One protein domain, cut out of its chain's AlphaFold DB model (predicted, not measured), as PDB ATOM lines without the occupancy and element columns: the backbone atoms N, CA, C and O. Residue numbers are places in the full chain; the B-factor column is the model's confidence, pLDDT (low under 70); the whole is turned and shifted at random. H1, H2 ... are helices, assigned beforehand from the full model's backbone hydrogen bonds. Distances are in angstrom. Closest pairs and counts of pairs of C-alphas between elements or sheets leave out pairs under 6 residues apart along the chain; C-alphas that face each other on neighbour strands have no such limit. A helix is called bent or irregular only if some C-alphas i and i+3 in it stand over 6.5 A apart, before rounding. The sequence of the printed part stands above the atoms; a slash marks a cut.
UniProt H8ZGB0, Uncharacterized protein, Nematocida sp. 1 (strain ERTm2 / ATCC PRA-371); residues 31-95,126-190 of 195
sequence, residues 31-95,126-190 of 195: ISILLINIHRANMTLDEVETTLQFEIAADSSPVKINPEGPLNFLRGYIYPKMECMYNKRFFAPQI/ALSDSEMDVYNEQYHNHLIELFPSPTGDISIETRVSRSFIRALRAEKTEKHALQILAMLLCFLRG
ATOM      1  N   ILE A  31     215.423 205.320 168.560       82.81
ATOM      2  CA  ILE A  31     216.203 204.535 167.594       82.81
ATOM      3  C   ILE A  31     217.640 204.360 168.094       82.81
ATOM      4  O   ILE A  31     218.150 203.243 168.083       82.81
ATOM      5  N   SER A  32     218.278 205.417 168.601       76.31
ATOM      6  CA  SER A  32     219.622 205.331 169.180       76.31
ATOM      7  C   SER A  32     219.674 204.396 170.391       76.31
ATOM      8  O   SER A  32     220.582 203.575 170.479       76.31
ATOM      9  N   ILE A  33     218.687 204.451 171.291       72.69
ATOM     10  CA  ILE A  33     218.581 203.527 172.432       72.69
ATOM     11  C   ILE A  33     218.381 202.085 171.949       72.69
ATOM     12  O   ILE A  33     218.993 201.167 172.494       72.69
ATOM     13  N   LEU A  34     217.559 201.868 170.919       68.62
ATOM     14  CA  LEU A  34     217.341 200.544 170.336       68.62
ATOM     15  C   LEU A  34     218.640 199.989 169.735       68.62
ATOM     16  O   LEU A  34     219.000 198.851 170.016       68.62
ATOM     17  N   LEU A  35     219.376 200.807 168.979       63.38
ATOM     18  CA  LEU A  35     220.663 200.441 168.386       63.38
ATOM     19  C   LEU A  35     221.720 200.139 169.456       63.38
ATOM     20  O   LEU A  35     222.412 199.131 169.353       63.38
ATOM     21  N   ILE A  36     221.808 200.947 170.518       69.50
ATOM     22  CA  ILE A  36     222.719 200.700 171.647       69.50
ATOM     23  C   ILE A  36     222.365 199.388 172.359       69.50
ATOM     24  O   ILE A  36     223.265 198.625 172.701       69.50
ATOM     25  N   ASN A  37     221.079 199.091 172.561       56.91
ATOM     26  CA  ASN A  37     220.649 197.830 173.169       56.91
ATOM     27  C   ASN A  37     220.922 196.621 172.265       56.91
ATOM     28  O   ASN A  37     221.350 195.586 172.765       56.91
ATOM     29  N   ILE A  38     220.737 196.750 170.946       58.34
ATOM     30  CA  ILE A  38     221.082 195.703 169.972       58.34
ATOM     31  C   ILE A  38     222.594 195.446 169.978       58.34
ATOM     32  O   ILE A  38     223.015 194.292 169.999       58.34
ATOM     33  N   HIS A  39     223.414 196.499 170.029       54.41
ATOM     34  CA  HIS A  39     224.866 196.367 170.140       54.41
ATOM     35  C   HIS A  39     225.297 195.761 171.479       54.41
ATOM     36  O   HIS A  39     226.120 194.855 171.485       54.41
ATOM     37  N   ARG A  40     224.705 196.173 172.608       51.22
ATOM     38  CA  ARG A  40     225.004 195.578 173.926       51.22
ATOM     39  C   ARG A  40     224.529 194.133 174.068       51.22
ATOM     40  O   ARG A  40     225.066 193.405 174.894       51.22
ATOM     41  N   ALA A  41     223.541 193.716 173.280       53.72
ATOM     42  CA  ALA A  41     223.118 192.323 173.200       53.72
ATOM     43  C   ALA A  41     224.026 191.475 172.289       53.72
ATOM     44  O   ALA A  41     224.001 190.249 172.388       53.72
ATOM     45  N   ASN A  42     224.824 192.101 171.417       62.97
ATOM     46  CA  ASN A  42     225.682 191.424 170.451       62.97
ATOM     47  C   ASN A  42     227.157 191.579 170.838       62.97
ATOM     48  O   ASN A  42     227.883 192.388 170.265       62.97
ATOM     49  N   MET A  43     227.572 190.801 171.837       72.25
ATOM     50  CA  MET A  43     228.956 190.760 172.303       72.25
ATOM     51  C   MET A  43     229.875 190.244 171.185       72.25
ATOM     52  O   MET A  43     229.659 189.161 170.632       72.25
ATOM     53  N   THR A  44     230.890 191.026 170.833       83.81
ATOM     54  CA  THR A  44     231.941 190.637 169.884       83.81
ATOM     55  C   THR A  44     232.841 189.550 170.474       83.81
ATOM     56  O   THR A  44     232.861 189.335 171.685       83.81
ATOM     57  N   LEU A  45     233.598 188.839 169.631       85.00
ATOM     58  CA  LEU A  45     234.510 187.798 170.119       85.00
ATOM     59  C   LEU A  45     235.590 188.380 171.051       85.00
ATOM     60  O   LEU A  45     235.888 187.772 172.074       85.00
ATOM     61  N   ASP A  46     236.091 189.579 170.747       86.19
ATOM     62  CA  ASP A  46     237.077 190.285 171.575       86.19
ATOM     63  C   ASP A  46     236.487 190.670 172.947       86.19
ATOM     64  O   ASP A  46     237.125 190.516 173.991       86.19
ATOM     65  N   GLU A  47     235.228 191.119 172.986       85.56
ATOM     66  CA  GLU A  47     234.509 191.380 174.243       85.56
ATOM     67  C   GLU A  47     234.257 190.093 175.043       85.56
ATOM     68  O   GLU A  47     234.343 190.099 176.272       85.56
ATOM     69  N   VAL A  48     233.977 188.970 174.370       85.00
ATOM     70  CA  VAL A  48     233.866 187.655 175.019       85.00
ATOM     71  C   VAL A  48     235.203 187.256 175.640       85.00
ATOM     72  O   VAL A  48     235.224 186.820 176.789       85.00
ATOM     73  N   GLU A  49     236.313 187.407 174.916       84.75
ATOM     74  CA  GLU A  49     237.649 187.058 175.402       84.75
ATOM     75  C   GLU A  49     238.054 187.912 176.608       84.75
ATOM     76  O   GLU A  49     238.455 187.375 177.642       84.75
ATOM     77  N   THR A  50     237.862 189.229 176.525       85.06
ATOM     78  CA  THR A  50     238.132 190.146 177.645       85.06
ATOM     79  C   THR A  50     237.246 189.845 178.856       85.06
ATOM     80  O   THR A  50     237.742 189.795 179.980       85.06
ATOM     81  N   THR A  51     235.958 189.547 178.652       81.44
ATOM     82  CA  THR A  51     235.042 189.145 179.737       81.44
ATOM     83  C   THR A  51     235.448 187.807 180.353       81.44
ATOM     84  O   THR A  51     235.387 187.635 181.569       81.44
ATOM     85  N   LEU A  52     235.908 186.855 179.538       78.25
ATOM     86  CA  LEU A  52     236.448 185.585 180.016       78.25
ATOM     87  C   LEU A  52     237.759 185.753 180.768       78.25
ATOM     88  O   LEU A  52     238.119 184.827 181.477       78.25
ATOM     89  N   GLN A  53     238.481 186.862 180.624       81.06
ATOM     90  CA  GLN A  53     239.685 187.176 181.394       81.06
ATOM     91  C   GLN A  53     239.397 188.060 182.614       81.06
ATOM     92  O   GLN A  53     240.258 188.176 183.480       81.06
ATOM     93  N   PHE A  54     238.192 188.624 182.714       80.69
ATOM     94  CA  PHE A  54     237.803 189.525 183.790       80.69
ATOM     95  C   PHE A  54     237.770 188.825 185.155       80.69
ATOM     96  O   PHE A  54     237.172 187.757 185.326       80.69
ATOM     97  N   GLU A  55     238.382 189.473 186.139       79.56
ATOM     98  CA  GLU A  55     238.444 189.024 187.525       79.56
ATOM     99  C   GLU A  55     237.622 189.954 188.417       79.56
ATOM    100  O   GLU A  55     237.732 191.179 188.355       79.56
ATOM    101  N   ILE A  56     236.781 189.364 189.261       76.31
ATOM    102  CA  ILE A  56     235.978 190.085 190.242       76.31
ATOM    103  C   ILE A  56     236.799 190.163 191.525       76.31
ATOM    104  O   ILE A  56     237.139 189.130 192.105       76.31
ATOM    105  N   ALA A  57     237.107 191.379 191.973       78.00
ATOM    106  CA  ALA A  57     237.765 191.588 193.257       78.00
ATOM    107  C   ALA A  57     236.897 191.012 194.387       78.00
ATOM    108  O   ALA A  57     235.729 191.379 194.526       78.00
ATOM    109  N   ALA A  58     237.470 190.107 195.176       74.62
ATOM    110  CA  ALA A  58     236.855 189.557 196.377       74.62
ATOM    111  C   ALA A  58     237.868 189.570 197.526       74.62
ATOM    112  O   ALA A  58     239.075 189.635 197.294       74.62
ATOM    113  N   ASP A  59     237.363 189.498 198.757       78.00
ATOM    114  CA  ASP A  59     238.138 189.759 199.977       78.00
ATOM    115  C   ASP A  59     239.324 188.800 200.191       78.00
ATOM    116  O   ASP A  59     240.294 189.158 200.854       78.00
ATOM    117  N   SER A  60     239.269 187.584 199.633       73.25
ATOM    118  CA  SER A  60     240.323 186.569 199.776       73.25
ATOM    119  C   SER A  60     241.226 186.445 198.548       73.25
ATOM    120  O   SER A  60     242.441 186.308 198.672       73.25
ATOM    121  N   SER A  61     240.632 186.443 197.356       74.44
ATOM    122  CA  SER A  61     241.321 186.280 196.077       74.44
ATOM    123  C   SER A  61     240.401 186.713 194.936       74.44
ATOM    124  O   SER A  61     239.187 186.523 195.037       74.44
ATOM    125  N   PRO A  62     240.940 187.278 193.843       75.62
ATOM    126  CA  PRO A  62     240.145 187.580 192.662       75.62
ATOM    127  C   PRO A  62     239.425 186.321 192.162       75.62
ATOM    128  O   PRO A  62     240.024 185.256 191.992       75.62
ATOM    129  N   VAL A  63     238.114 186.437 191.951       74.25
ATOM    130  CA  VAL A  63     237.256 185.336 191.506       74.25
ATOM    131  C   VAL A  63     236.957 185.500 190.028       74.25
ATOM    132  O   VAL A  63     236.533 186.559 189.569       74.25
ATOM    133  N   LYS A  64     237.107 184.410 189.283       69.19
ATOM    134  CA  LYS A  64     236.817 184.358 187.854       69.19
ATOM    135  C   LYS A  64     235.532 183.579 187.585       69.19
ATOM    136  O   LYS A  64     235.258 182.553 188.218       69.19
ATOM    137  N   ILE A  65     234.728 184.035 186.625       68.56
ATOM    138  CA  ILE A  65     233.616 183.227 186.104       68.56
ATOM    139  C   ILE A  65     234.235 182.008 185.419       68.56
ATOM    140  O   ILE A  65     235.088 182.179 184.560       68.56
ATOM    141  N   ASN A  66     233.831 180.793 185.812       74.00
ATOM    142  CA  ASN A  66     234.451 179.549 185.345       74.00
ATOM    143  C   ASN A  66     234.496 179.492 183.797       74.00
ATOM    144  O   ASN A  66     233.447 179.247 183.191       74.00
ATOM    145  N   PRO A  67     235.675 179.679 183.169       71.69
ATOM    146  CA  PRO A  67     235.783 179.773 181.715       71.69
ATOM    147  C   PRO A  67     235.567 178.416 181.031       71.69
ATOM    148  O   PRO A  67     235.129 178.368 179.886       71.69
ATOM    149  N   GLU A  68     235.763 177.313 181.755       77.62
ATOM    150  CA  GLU A  68     235.529 175.944 181.272       77.62
ATOM    151  C   GLU A  68     234.129 175.419 181.636       77.62
ATOM    152  O   GLU A  68     233.772 174.271 181.364       77.62
ATOM    153  N   GLY A  69     233.316 176.252 182.289       74.12
ATOM    154  CA  GLY A  69     231.984 175.880 182.742       74.12
ATOM    155  C   GLY A  69     230.971 175.730 181.599       74.12
ATOM    156  O   GLY A  69     231.153 176.266 180.504       74.12
ATOM    157  N   PRO A  70     229.829 175.066 181.863       68.62
ATOM    158  CA  PRO A  70     228.749 174.937 180.883       68.62
ATOM    159  C   PRO A  70     228.159 176.288 180.447       68.62
ATOM    160  O   PRO A  70     227.610 176.387 179.354       68.62
ATOM    161  N   LEU A  71     228.318 177.323 181.277       69.81
ATOM    162  CA  LEU A  71     227.837 178.688 181.057       69.81
ATOM    163  C   LEU A  71     228.957 179.658 180.657       69.81
ATOM    164  O   LEU A  71     228.885 180.842 180.982       69.81
ATOM    165  N   ASN A  72     230.022 179.182 180.007       77.56
ATOM    166  CA  ASN A  72     231.049 180.101 179.525       77.56
ATOM    167  C   ASN A  72     230.485 181.041 178.434       77.56
ATOM    168  O   ASN A  72     229.588 180.676 177.663       77.56
ATOM    169  N   PHE A  73     231.021 182.259 178.360       78.62
ATOM    170  CA  PHE A  73     230.558 183.271 177.405       78.62
ATOM    171  C   PHE A  73     230.813 182.878 175.944       78.62
ATOM    172  O   PHE A  73     230.014 183.215 175.074       78.62
ATOM    173  N   LEU A  74     231.861 182.096 175.669       83.62
ATOM    174  CA  LEU A  74     232.162 181.599 174.326       83.62
ATOM    175  C   LEU A  74     231.062 180.667 173.792       83.62
ATOM    176  O   LEU A  74     230.658 180.779 172.641       83.62
ATOM    177  N   ARG A  75     230.506 179.791 174.631       79.81
ATOM    178  CA  ARG A  75     229.353 178.938 174.328       79.81
ATOM    179  C   ARG A  75     228.106 179.788 174.133       79.81
ATOM    180  O   ARG A  75     227.360 179.547 173.188       79.81
ATOM    181  N   GLY A  76     227.932 180.822 174.959       77.19
ATOM    182  CA  GLY A  76     226.895 181.840 174.777       77.19
ATOM    183  C   GLY A  76     226.977 182.560 173.424       77.19
ATOM    184  O   GLY A  76     225.942 182.880 172.852       77.19
ATOM    185  N   TYR A  77     228.181 182.746 172.878       81.56
ATOM    186  CA  TYR A  77     228.412 183.333 171.555       81.56
ATOM    187  C   TYR A  77     228.254 182.323 170.404       81.56
ATOM    188  O   TYR A  77     227.683 182.643 169.361       81.56
ATOM    189  N   ILE A  78     228.736 181.088 170.576       84.44
ATOM    190  CA  ILE A  78     228.738 180.052 169.532       84.44
ATOM    191  C   ILE A  78     227.354 179.422 169.344       84.44
ATOM    192  O   ILE A  78     226.904 179.270 168.209       84.44
ATOM    193  N   TYR A  79     226.664 179.041 170.423       84.62
ATOM    194  CA  TYR A  79     225.414 178.273 170.337       84.62
ATOM    195  C   TYR A  79     224.293 178.982 169.564       84.62
ATOM    196  O   TYR A  79     223.605 178.299 168.801       84.62
ATOM    197  N   PRO A  80     224.102 180.313 169.684       79.19
ATOM    198  CA  PRO A  80     223.159 181.032 168.835       79.19
ATOM    199  C   PRO A  80     223.569 181.019 167.360       79.19
ATOM    200  O   PRO A  80     222.716 180.805 166.507       79.19
ATOM    201  N   LYS A  81     224.865 181.180 167.049       83.31
ATOM    202  CA  LYS A  81     225.379 181.173 165.664       83.31
ATOM    203  C   LYS A  81     225.268 179.813 164.988       83.31
ATOM    204  O   LYS A  81     225.043 179.741 163.788       83.31
ATOM    205  N   MET A  82     225.434 178.742 165.758       85.25
ATOM    206  CA  MET A  82     225.212 177.368 165.301       85.25
ATOM    207  C   MET A  82     223.732 176.967 165.324       85.25
ATOM    208  O   MET A  82     223.406 175.817 165.030       85.25
ATOM    209  N   GLU A  83     222.851 177.882 165.738       85.50
ATOM    210  CA  GLU A  83     221.418 177.658 165.893       85.50
ATOM    211  C   GLU A  83     221.110 176.392 166.718       85.50
ATOM    212  O   GLU A  83     220.171 175.646 166.441       85.50
ATOM    213  N   CYS A  84     221.901 176.112 167.760       86.88
ATOM    214  CA  CYS A  84     221.795 174.855 168.507       86.88
ATOM    215  C   CYS A  84     220.392 174.646 169.094       86.88
ATOM    216  O   CYS A  84     219.866 173.535 169.051       86.88
ATOM    217  N   MET A  85     219.762 175.714 169.595       84.25
ATOM    218  CA  MET A  85     218.387 175.661 170.102       84.25
ATOM    219  C   MET A  85     217.367 175.423 168.987       84.25
ATOM    220  O   MET A  85     216.422 174.667 169.199       84.25
ATOM    221  N   TYR A  86     217.584 175.999 167.799       86.44
ATOM    222  CA  TYR A  86     216.791 175.715 166.597       86.44
ATOM    223  C   TYR A  86     216.824 174.237 166.268       86.44
ATOM    224  O   TYR A  86     215.789 173.569 166.230       86.44
ATOM    225  N   ASN A  87     218.033 173.707 166.156       89.38
ATOM    226  CA  ASN A  87     218.230 172.323 165.794       89.38
ATOM    227  C   ASN A  87     217.654 171.374 166.846       89.38
ATOM    228  O   ASN A  87     216.942 170.427 166.508       89.38
ATOM    229  N   LYS A  88     217.871 171.670 168.130       89.00
ATOM    230  CA  LYS A  88     217.329 170.872 169.232       89.00
ATOM    231  C   LYS A  88     215.800 170.909 169.276       89.00
ATOM    232  O   LYS A  88     215.188 169.884 169.546       89.00
ATOM    233  N   ARG A  89     215.170 172.055 169.005       88.50
ATOM    234  CA  ARG A  89     213.710 172.204 169.082       88.50
ATOM    235  C   ARG A  89     212.973 171.616 167.880       88.50
ATOM    236  O   ARG A  89     211.835 171.186 168.052       88.50
ATOM    237  N   PHE A  90     213.577 171.619 166.690       88.75
ATOM    238  CA  PHE A  90     212.878 171.248 165.454       88.75
ATOM    239  C   PHE A  90     213.322 169.944 164.801       88.75
ATOM    240  O   PHE A  90     212.549 169.432 163.985       88.75
ATOM    241  N   PHE A  91     214.514 169.436 165.132       89.00
ATOM    242  CA  PHE A  91     215.105 168.243 164.511       89.00
ATOM    243  C   PHE A  91     215.518 167.157 165.514       89.00
ATOM    244  O   PHE A  91     216.072 166.138 165.106       89.00
ATOM    245  N   ALA A  92     215.273 167.340 166.815       91.19
ATOM    246  CA  ALA A  92     215.529 166.277 167.780       91.19
ATOM    247  C   ALA A  92     214.563 165.099 167.552       91.19
ATOM    248  O   ALA A  92     213.352 165.322 167.507       91.19
ATOM    249  N   PRO A  93     215.055 163.848 167.479       90.94
ATOM    250  CA  PRO A  93     214.198 162.675 167.287       90.94
ATOM    251  C   PRO A  93     213.277 162.410 168.487       90.94
ATOM    252  O   PRO A  93     212.282 161.709 168.360       90.94
ATOM    253  N   GLN A  94     213.587 162.988 169.651       92.81
ATOM    254  CA  GLN A  94     212.746 162.930 170.847       92.81
ATOM    255  C   GLN A  94     211.565 163.914 170.812       92.81
ATOM    256  O   GLN A  94     210.823 164.003 171.787       92.81
ATOM    257  N   ILE A  95     211.387 164.676 169.729       92.44
ATOM    258  CA  ILE A  95     210.226 165.541 169.520       92.44
ATOM    259  C   ILE A  95     209.417 164.950 168.374       92.44
ATOM    260  O   ILE A  95     209.893 164.847 167.244       92.44
ATOM    261  N   ALA A 126     207.920 157.126 174.838       86.69
ATOM    262  CA  ALA A 126     208.415 155.769 174.650       86.69
ATOM    263  C   ALA A 126     207.348 154.730 175.029       86.69
ATOM    264  O   ALA A 126     206.410 155.014 175.770       86.69
ATOM    265  N   LEU A 127     207.501 153.513 174.502       85.00
ATOM    266  CA  LEU A 127     206.650 152.375 174.865       85.00
ATOM    267  C   LEU A 127     207.046 151.766 176.219       85.00
ATOM    268  O   LEU A 127     206.235 151.092 176.844       85.00
ATOM    269  N   SER A 128     208.297 151.969 176.637       83.19
ATOM    270  CA  SER A 128     208.817 151.584 177.946       83.19
ATOM    271  C   SER A 128     208.714 152.744 178.930       83.19
ATOM    272  O   SER A 128     209.054 153.876 178.598       83.19
ATOM    273  N   ASP A 129     208.335 152.437 180.169       83.69
ATOM    274  CA  ASP A 129     208.292 153.402 181.273       83.69
ATOM    275  C   ASP A 129     209.596 153.376 182.089       83.69
ATOM    276  O   ASP A 129     209.580 153.396 183.321       83.69
ATOM    277  N   SER A 130     210.755 153.272 181.425       92.50
ATOM    278  CA  SER A 130     212.023 153.375 182.153       92.50
ATOM    279  C   SER A 130     212.182 154.789 182.723       92.50
ATOM    280  O   SER A 130     211.710 155.760 182.132       92.50
ATOM    281  N   GLU A 131     212.882 154.939 183.852       91.00
ATOM    282  CA  GLU A 131     213.126 156.266 184.441       91.00
ATOM    283  C   GLU A 131     213.762 157.236 183.434       91.00
ATOM    284  O   GLU A 131     213.437 158.423 183.408       91.00
ATOM    285  N   MET A 132     214.632 156.718 182.563       89.44
ATOM    286  CA  MET A 132     215.287 157.503 181.521       89.44
ATOM    287  C   MET A 132     214.309 157.952 180.431       89.44
ATOM    288  O   MET A 132     214.428 159.066 179.923       89.44
ATOM    289  N   ASP A 133     213.336 157.115 180.076       90.12
ATOM    290  CA  ASP A 133     212.301 157.462 179.101       90.12
ATOM    291  C   ASP A 133     211.365 158.537 179.656       90.12
ATOM    292  O   ASP A 133     211.120 159.541 178.986       90.12
ATOM    293  N   VAL A 134     210.936 158.381 180.912       90.56
ATOM    294  CA  VAL A 134     210.125 159.379 181.624       90.56
ATOM    295  C   VAL A 134     210.876 160.706 181.721       90.56
ATOM    296  O   VAL A 134     210.318 161.763 181.423       90.56
ATOM    297  N   TYR A 135     212.160 160.667 182.084       89.81
ATOM    298  CA  TYR A 135     213.002 161.858 182.122       89.81
ATOM    299  C   TYR A 135     213.129 162.513 180.741       89.81
ATOM    300  O   TYR A 135     212.994 163.731 180.623       89.81
ATOM    301  N   ASN A 136     213.360 161.728 179.685       90.38
ATOM    302  CA  ASN A 136     213.477 162.242 178.322       90.38
ATOM    303  C   ASN A 136     212.177 162.895 177.840       90.38
ATOM    304  O   ASN A 136     212.239 163.973 177.238       90.38
ATOM    305  N   GLU A 137     211.024 162.282 178.109       92.62
ATOM    306  CA  GLU A 137     209.709 162.848 177.798       92.62
ATOM    307  C   GLU A 137     209.524 164.189 178.520       92.62
ATOM    308  O   GLU A 137     209.248 165.215 177.890       92.62
ATOM    309  N   GLN A 138     209.755 164.213 179.837       90.69
ATOM    310  CA  GLN A 138     209.640 165.427 180.641       90.69
ATOM    311  C   GLN A 138     210.585 166.519 180.141       90.69
ATOM    312  O   GLN A 138     210.149 167.649 179.928       90.69
ATOM    313  N   TYR A 139     211.861 166.209 179.915       89.88
ATOM    314  CA  TYR A 139     212.854 167.175 179.451       89.88
ATOM    315  C   TYR A 139     212.432 167.848 178.138       89.88
ATOM    316  O   TYR A 139     212.479 169.076 178.028       89.88
ATOM    317  N   HIS A 140     211.985 167.071 177.146       91.00
ATOM    318  CA  HIS A 140     211.596 167.630 175.851       91.00
ATOM    319  C   HIS A 140     210.266 168.391 175.925       91.00
ATOM    320  O   HIS A 140     210.141 169.420 175.263       91.00
ATOM    321  N   ASN A 141     209.319 167.984 176.779       89.44
ATOM    322  CA  ASN A 141     208.105 168.769 177.032       89.44
ATOM    323  C   ASN A 141     208.439 170.140 177.639       89.44
ATOM    324  O   ASN A 141     207.997 171.166 177.121       89.44
ATOM    325  N   HIS A 142     209.308 170.191 178.653       86.69
ATOM    326  CA  HIS A 142     209.761 171.465 179.222       86.69
ATOM    327  C   HIS A 142     210.489 172.327 178.183       86.69
ATOM    328  O   HIS A 142     210.280 173.539 178.127       86.69
ATOM    329  N   LEU A 143     211.319 171.726 177.322       85.31
ATOM    330  CA  LEU A 143     211.985 172.443 176.233       85.31
ATOM    331  C   LEU A 143     210.970 173.088 175.271       85.31
ATOM    332  O   LEU A 143     211.147 174.234 174.863       85.31
ATOM    333  N   ILE A 144     209.899 172.369 174.926       86.38
ATOM    334  CA  ILE A 144     208.821 172.853 174.053       86.38
ATOM    335  C   ILE A 144     208.067 174.026 174.688       86.38
ATOM    336  O   ILE A 144     207.779 175.010 174.003       86.38
ATOM    337  N   GLU A 145     207.777 173.938 175.984       81.88
ATOM    338  CA  GLU A 145     207.049 174.962 176.737       81.88
ATOM    339  C   GLU A 145     207.878 176.227 176.991       81.88
ATOM    340  O   GLU A 145     207.354 177.341 176.903       81.88
ATOM    341  N   LEU A 146     209.171 176.069 177.287       78.81
ATOM    342  CA  LEU A 146     210.091 177.185 177.523       78.81
ATOM    343  C   LEU A 146     210.444 177.927 176.232       78.81
ATOM    344  O   LEU A 146     210.629 179.145 176.261       78.81
ATOM    345  N   PHE A 147     210.478 177.214 175.103       79.62
ATOM    346  CA  PHE A 147     210.771 177.768 173.781       79.62
ATOM    347  C   PHE A 147     209.635 177.480 172.778       79.62
ATOM    348  O   PHE A 147     209.817 176.708 171.825       79.62
ATOM    349  N   PRO A 148     208.445 178.092 172.954       79.38
ATOM    350  CA  PRO A 148     207.349 177.934 172.006       79.38
ATOM    351  C   PRO A 148     207.689 178.593 170.667       79.38
ATOM    352  O   PRO A 148     208.132 179.738 170.625       79.38
ATOM    353  N   SER A 149     207.402 177.906 169.560       80.31
ATOM    354  CA  SER A 149     207.627 178.446 168.215       80.31
ATOM    355  C   SER A 149     206.494 178.103 167.237       80.31
ATOM    356  O   SER A 149     206.623 177.222 166.383       80.31
ATOM    357  N   PRO A 150     205.342 178.791 167.331       77.88
ATOM    358  CA  PRO A 150     204.214 178.537 166.436       77.88
ATOM    359  C   PRO A 150     204.504 178.947 164.983       77.88
ATOM    360  O   PRO A 150     203.898 178.403 164.061       77.88
ATOM    361  N   THR A 151     205.408 179.905 164.776       79.50
ATOM    362  CA  THR A 151     205.738 180.510 163.476       79.50
ATOM    363  C   THR A 151     207.087 180.058 162.913       79.50
ATOM    364  O   THR A 151     207.339 180.270 161.731       79.50
ATOM    365  N   GLY A 152     207.900 179.337 163.693       77.88
ATOM    366  CA  GLY A 152     209.212 178.826 163.281       77.88
ATOM    367  C   GLY A 152     210.399 179.624 163.824       77.88
ATOM    368  O   GLY A 152     211.524 179.146 163.759       77.88
ATOM    369  N   ASP A 153     210.162 180.794 164.412       78.25
ATOM    370  CA  ASP A 153     211.140 181.563 165.177       78.25
ATOM    371  C   ASP A 153     211.247 181.039 166.612       78.25
ATOM    372  O   ASP A 153     210.241 180.882 167.309       78.25
ATOM    373  N   ILE A 154     212.464 180.753 167.072       72.75
ATOM    374  CA  ILE A 154     212.687 180.417 168.478       72.75
ATOM    375  C   ILE A 154     212.901 181.698 169.242       72.75
ATOM    376  O   ILE A 154     213.931 182.356 169.118       72.75
ATOM    377  N   SER A 155     211.915 182.015 170.063       65.94
ATOM    378  CA  SER A 155     211.977 183.132 170.974       65.94
ATOM    379  C   SER A 155     211.530 182.673 172.350       65.94
ATOM    380  O   SER A 155     210.538 181.960 172.499       65.94
ATOM    381  N   ILE A 156     212.262 183.109 173.372       63.16
ATOM    382  CA  ILE A 156     211.802 182.994 174.761       63.16
ATOM    383  C   ILE A 156     210.667 184.008 175.009       63.16
ATOM    384  O   ILE A 156     209.790 183.804 175.851       63.16
ATOM    385  N   GLU A 157     210.649 185.100 174.236       60.59
ATOM    386  CA  GLU A 157     209.520 186.015 174.149       60.59
ATOM    387  C   GLU A 157     208.483 185.474 173.176       60.59
ATOM    388  O   GLU A 157     208.582 185.651 171.961       60.59
ATOM    389  N   THR A 158     207.451 184.837 173.710       59.03
ATOM    390  CA  THR A 158     206.328 184.399 172.887       59.03
ATOM    391  C   THR A 158     205.102 185.253 173.138       59.03
ATOM    392  O   THR A 158     204.860 185.746 174.240       59.03
ATOM    393  N   ARG A 159     204.278 185.393 172.095       57.38
ATOM    394  CA  ARG A 159     202.955 186.031 172.191       57.38
ATOM    395  C   ARG A 159     201.973 185.210 173.042       57.38
ATOM    396  O   ARG A 159     200.868 185.671 173.319       57.38
ATOM    397  N   VAL A 160     202.366 184.000 173.448       59.12
ATOM    398  CA  VAL A 160     201.563 183.089 174.261       59.12
ATOM    399  C   VAL A 160     201.532 183.596 175.702       59.12
ATOM    400  O   VAL A 160     202.551 183.945 176.292       59.12
ATOM    401  N   SER A 161     200.339 183.634 176.292       56.81
ATOM    402  CA  SER A 161     200.091 184.234 177.608       56.81
ATOM    403  C   SER A 161     200.767 183.542 178.793       56.81
ATOM    404  O   SER A 161     200.792 184.120 179.876       56.81
ATOM    405  N   ARG A 162     201.331 182.346 178.598       60.56
ATOM    406  CA  ARG A 162     201.928 181.504 179.647       60.56
ATOM    407  C   ARG A 162     203.453 181.367 179.554       60.56
ATOM    408  O   ARG A 162     204.008 180.469 180.171       60.56
ATOM    409  N   SER A 163     204.141 182.213 178.786       69.00
ATOM    410  CA  SER A 163     205.600 182.113 178.667       69.00
ATOM    411  C   SER A 163     206.322 182.472 179.967       69.00
ATOM    412  O   SER A 163     205.911 183.373 180.703       69.00
ATOM    413  N   PHE A 164     207.444 181.796 180.219       74.88
ATOM    414  CA  PHE A 164     208.300 182.046 181.379       74.88
ATOM    415  C   PHE A 164     208.750 183.515 181.466       74.88
ATOM    416  O   PHE A 164     208.694 184.123 182.531       74.88
ATOM    417  N   ILE A 165     209.090 184.140 180.333       76.94
ATOM    418  CA  ILE A 165     209.473 185.562 180.293       76.94
ATOM    419  C   ILE A 165     208.317 186.478 180.693       76.94
ATOM    420  O   ILE A 165     208.529 187.469 181.392       76.94
ATOM    421  N   ARG A 166     207.078 186.150 180.311       74.81
ATOM    422  CA  ARG A 166     205.907 186.918 180.746       74.81
ATOM    423  C   ARG A 166     205.653 186.754 182.244       74.81
ATOM    424  O   ARG A 166     205.262 187.723 182.887       74.81
ATOM    425  N   ALA A 167     205.923 185.572 182.800       79.00
ATOM    426  CA  ALA A 167     205.894 185.355 184.243       79.00
ATOM    427  C   ALA A 167     206.993 186.152 184.962       79.00
ATOM    428  O   ALA A 167     206.718 186.722 186.010       79.00
ATOM    429  N   LEU A 168     208.200 186.269 184.400       82.75
ATOM    430  CA  LEU A 168     209.259 187.118 184.961       82.75
ATOM    431  C   LEU A 168     208.928 188.615 184.892       82.75
ATOM    432  O   LEU A 168     209.341 189.358 185.771       82.75
ATOM    433  N   ARG A 169     208.177 189.058 183.878       81.75
ATOM    434  CA  ARG A 169     207.771 190.463 183.677       81.75
ATOM    435  C   ARG A 169     206.442 190.843 184.335       81.75
ATOM    436  O   ARG A 169     205.963 191.952 184.128       81.75
ATOM    437  N   ALA A 170     205.796 189.936 185.063       85.38
ATOM    438  CA  ALA A 170     204.560 190.282 185.753       85.38
ATOM    439  C   ALA A 170     204.857 191.216 186.937       85.38
ATOM    440  O   ALA A 170     205.862 191.055 187.621       85.38
ATOM    441  N   GLU A 171     203.952 192.152 187.224       83.50
ATOM    442  CA  GLU A 171     204.131 193.215 188.234       83.50
ATOM    443  C   GLU A 171     204.612 192.696 189.605       83.50
ATOM    444  O   GLU A 171     205.419 193.320 190.293       83.50
ATOM    445  N   LYS A 172     204.162 191.500 190.000       86.06
ATOM    446  CA  LYS A 172     204.532 190.877 191.280       86.06
ATOM    447  C   LYS A 172     205.954 190.299 191.300       86.06
ATOM    448  O   LYS A 172     206.560 190.224 192.370       86.06
ATOM    449  N   THR A 173     206.462 189.861 190.154       82.56
ATOM    450  CA  THR A 173     207.702 189.081 189.984       82.56
ATOM    451  C   THR A 173     208.821 189.874 189.319       82.56
ATOM    452  O   THR A 173     209.981 189.526 189.519       82.56
ATOM    453  N   GLU A 174     208.509 190.961 188.613       86.81
ATOM    454  CA  GLU A 174     209.465 191.816 187.896       86.81
ATOM    455  C   GLU A 174     210.611 192.284 188.799       86.81
ATOM    456  O   GLU A 174     211.784 192.124 188.462       86.81
ATOM    457  N   LYS A 175     210.281 192.735 190.015       89.81
ATOM    458  CA  LYS A 175     211.258 193.148 191.038       89.81
ATOM    459  C   LYS A 175     212.240 192.044 191.465       89.81
ATOM    460  O   LYS A 175     213.305 192.349 191.989       89.81
ATOM    461  N   HIS A 176     211.892 190.776 191.252       87.12
ATOM    462  CA  HIS A 176     212.718 189.611 191.578       87.12
ATOM    463  C   HIS A 176     213.232 188.885 190.330       87.12
ATOM    464  O   HIS A 176     213.921 187.876 190.464       87.12
ATOM    465  N   ALA A 177     212.944 189.372 189.120       83.31
ATOM    466  CA  ALA A 177     213.267 188.665 187.883       83.31
ATOM    467  C   ALA A 177     214.767 188.362 187.763       83.31
ATOM    468  O   ALA A 177     215.148 187.233 187.460       83.31
ATOM    469  N   LEU A 178     215.621 189.338 188.086       78.00
ATOM    470  CA  LEU A 178     217.076 189.162 188.092       78.00
ATOM    471  C   LEU A 178     217.536 188.137 189.132       78.00
ATOM    472  O   LEU A 178     218.423 187.343 188.841       78.00
ATOM    473  N   GLN A 179     216.919 188.108 190.316       80.62
ATOM    474  CA  GLN A 179     217.223 187.104 191.338       80.62
ATOM    475  C   GLN A 179     216.797 185.704 190.893       80.62
ATOM    476  O   GLN A 179     217.553 184.757 191.070       80.62
ATOM    477  N   ILE A 180     215.621 185.566 190.277       81.44
ATOM    478  CA  ILE A 180     215.131 184.289 189.744       81.44
ATOM    479  C   ILE A 180     216.058 183.783 188.635       81.44
ATOM    480  O   ILE A 180     216.451 182.617 188.645       81.44
ATOM    481  N   LEU A 181     216.462 184.662 187.716       81.06
ATOM    482  CA  LEU A 181     217.421 184.335 186.660       81.06
ATOM    483  C   LEU A 181     218.796 183.973 187.227       81.06
ATOM    484  O   LEU A 181     219.390 182.996 186.781       81.06
ATOM    485  N   ALA A 182     219.285 184.708 188.228       74.44
ATOM    486  CA  ALA A 182     220.547 184.406 188.896       74.44
ATOM    487  C   ALA A 182     220.500 183.045 189.604       74.44
ATOM    488  O   ALA A 182     221.424 182.252 189.454       74.44
ATOM    489  N   MET A 183     219.406 182.732 190.305       76.00
ATOM    490  CA  MET A 183     219.209 181.422 190.929       76.00
ATOM    491  C   MET A 183     219.201 180.305 189.883       76.00
ATOM    492  O   MET A 183     219.932 179.332 190.038       76.00
ATOM    493  N   LEU A 184     218.447 180.457 188.790       73.62
ATOM    494  CA  LEU A 184     218.441 179.497 187.679       73.62
ATOM    495  C   LEU A 184     219.836 179.300 187.080       73.62
ATOM    496  O   LEU A 184     220.253 178.169 186.847       73.62
ATOM    497  N   LEU A 185     220.579 180.388 186.879       68.50
ATOM    498  CA  LEU A 185     221.952 180.343 186.390       68.50
ATOM    499  C   LEU A 185     222.865 179.574 187.360       68.50
ATOM    500  O   LEU A 185     223.662 178.742 186.927       68.50
ATOM    501  N   CYS A 186     222.723 179.802 188.668       64.56
ATOM    502  CA  CYS A 186     223.447 179.068 189.706       64.56
ATOM    503  C   CYS A 186     223.103 177.573 189.705       64.56
ATOM    504  O   CYS A 186     224.015 176.750 189.773       64.56
ATOM    505  N   PHE A 187     221.823 177.212 189.569       62.00
ATOM    506  CA  PHE A 187     221.395 175.814 189.463       62.00
ATOM    507  C   PHE A 187     221.980 175.132 188.218       62.00
ATOM    508  O   PHE A 187     222.519 174.030 188.314       62.00
ATOM    509  N   LEU A 188     221.951 175.804 187.063       56.66
ATOM    510  CA  LEU A 188     222.466 175.276 185.793       56.66
ATOM    511  C   LEU A 188     223.994 175.157 185.749       56.66
ATOM    512  O   LEU A 188     224.530 174.323 185.020       56.66
ATOM    513  N   ARG A 189     224.718 175.966 186.530       51.88
ATOM    514  CA  ARG A 189     226.183 175.889 186.643       51.88
ATOM    515  C   ARG A 189     226.653 174.586 187.309       51.88
ATOM    516  O   ARG A 189     227.830 174.250 187.185       51.88
ATOM    517  N   GLY A 190     225.744 173.864 187.973       45.78
ATOM    518  CA  GLY A 190     226.057 172.755 188.862       45.78
ATOM    519  C   GLY A 190     226.691 173.306 190.133       45.78
ATOM    520  O   GLY A 190     227.804 173.833 190.107       45.78
TER     521      GLY A 190
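Overview. This is residues 31 to 95 and 126 to 190 of the 195 residues of an uncharacterized protein of Nematocida sp. 1 (strain ERTm2 / ATCC PRA-371) (UniProt H8ZGB0). Six helices, H2 to H7, follow one another in a loose, open horseshoe round a nearly empty middle, and H1 sticks out from it as a free arm. H2 and H3 fold back on each other as a hairpin, H4 and the long H5 continue the curve, and H6 and H7 make a corner at its other end. The printed part has 130 residues with seven named helices in the order H1 to H7 and no named strand; the class is all helix. The whole is loose, with a radius of gyration of the C-alphas of 18.1 A and spans of 53 by 40 by 34 A.

Arrangement. H1, residues 31 to 41, stands free, and is apart from H2, residues 45 to 53. H2 and H3, residues 73 to 81, form a helical hairpin; they touch at a shallow tilt of 27 degrees, opposite ways, the closest C-alphas being those of Val 48 and Phe 73, 6.0 A apart. H3 is close to but not clearly touching H4, residues 84 to 91, with the C-alphas of Tyr 79 and Met 85 closest at 7.5 A; they run the same way at a steep tilt of 38 degrees, only just past shallow. H4 is close to but not clearly touching H5, residues 131 to 146; the closest C-alphas, of Arg 89 and Ile 144, are 7.0 A apart, and the lines are only just about perpendicular, at 71 degrees. H5 is close to but not clearly touching H6, residues 164 to 168, with the C-alphas of Leu 146 and Phe 164 closest at 6.5 A. H6 and H7, residues 174 to 188, only just touch, with 3 pairs of C-alphas within 8 A, and only at the corner by their link; H7 does so with residues 174 to 177 alone, and the closest C-alphas, of Leu 168 and Ala 177, are 5.2 A apart. H7 is apart from H3 and from H5. Every O i to N i+4 pair is within hydrogen-bond range in H1, H2, H4, H5 and H6, against 3 of 5 in H3 and 9 of 11 in H7.

Along the chain. H1 begins at C-alpha 31, (216.203, 204.535, 167.594), and is 15.1 A long. H2 measures 12.4 A, H3 13.0 A, H4 10.2 A and H6 6.3 A. H5 is 22.2 A long, from C-alpha 131 at (213.126, 156.266, 184.441). H7, 21.1 A long, ends at C-alpha 188, (222.466, 175.276, 185.793); it is irregular, with C-alphas 175 and 178 7.6 A apart.

Size, cuts and confidence. The C-alphas of Ser 32 and Ser 128, the two farthest apart, are 55.5 A from each other. Residues 96 to 125 are not printed, and C-alphas 95 and 126 are 11.2 A apart across the cut. The links from H2 to H3, 19 residues, and from H5 to H6, 17 residues, are long; in the first, residues 55 to 56 pair antiparallel with residues 63 to 64. The mean pLDDT of the printed part is 78.0, and 28 residues are under 70, among them 34 to 42, 155 to 163 and 185 to 190.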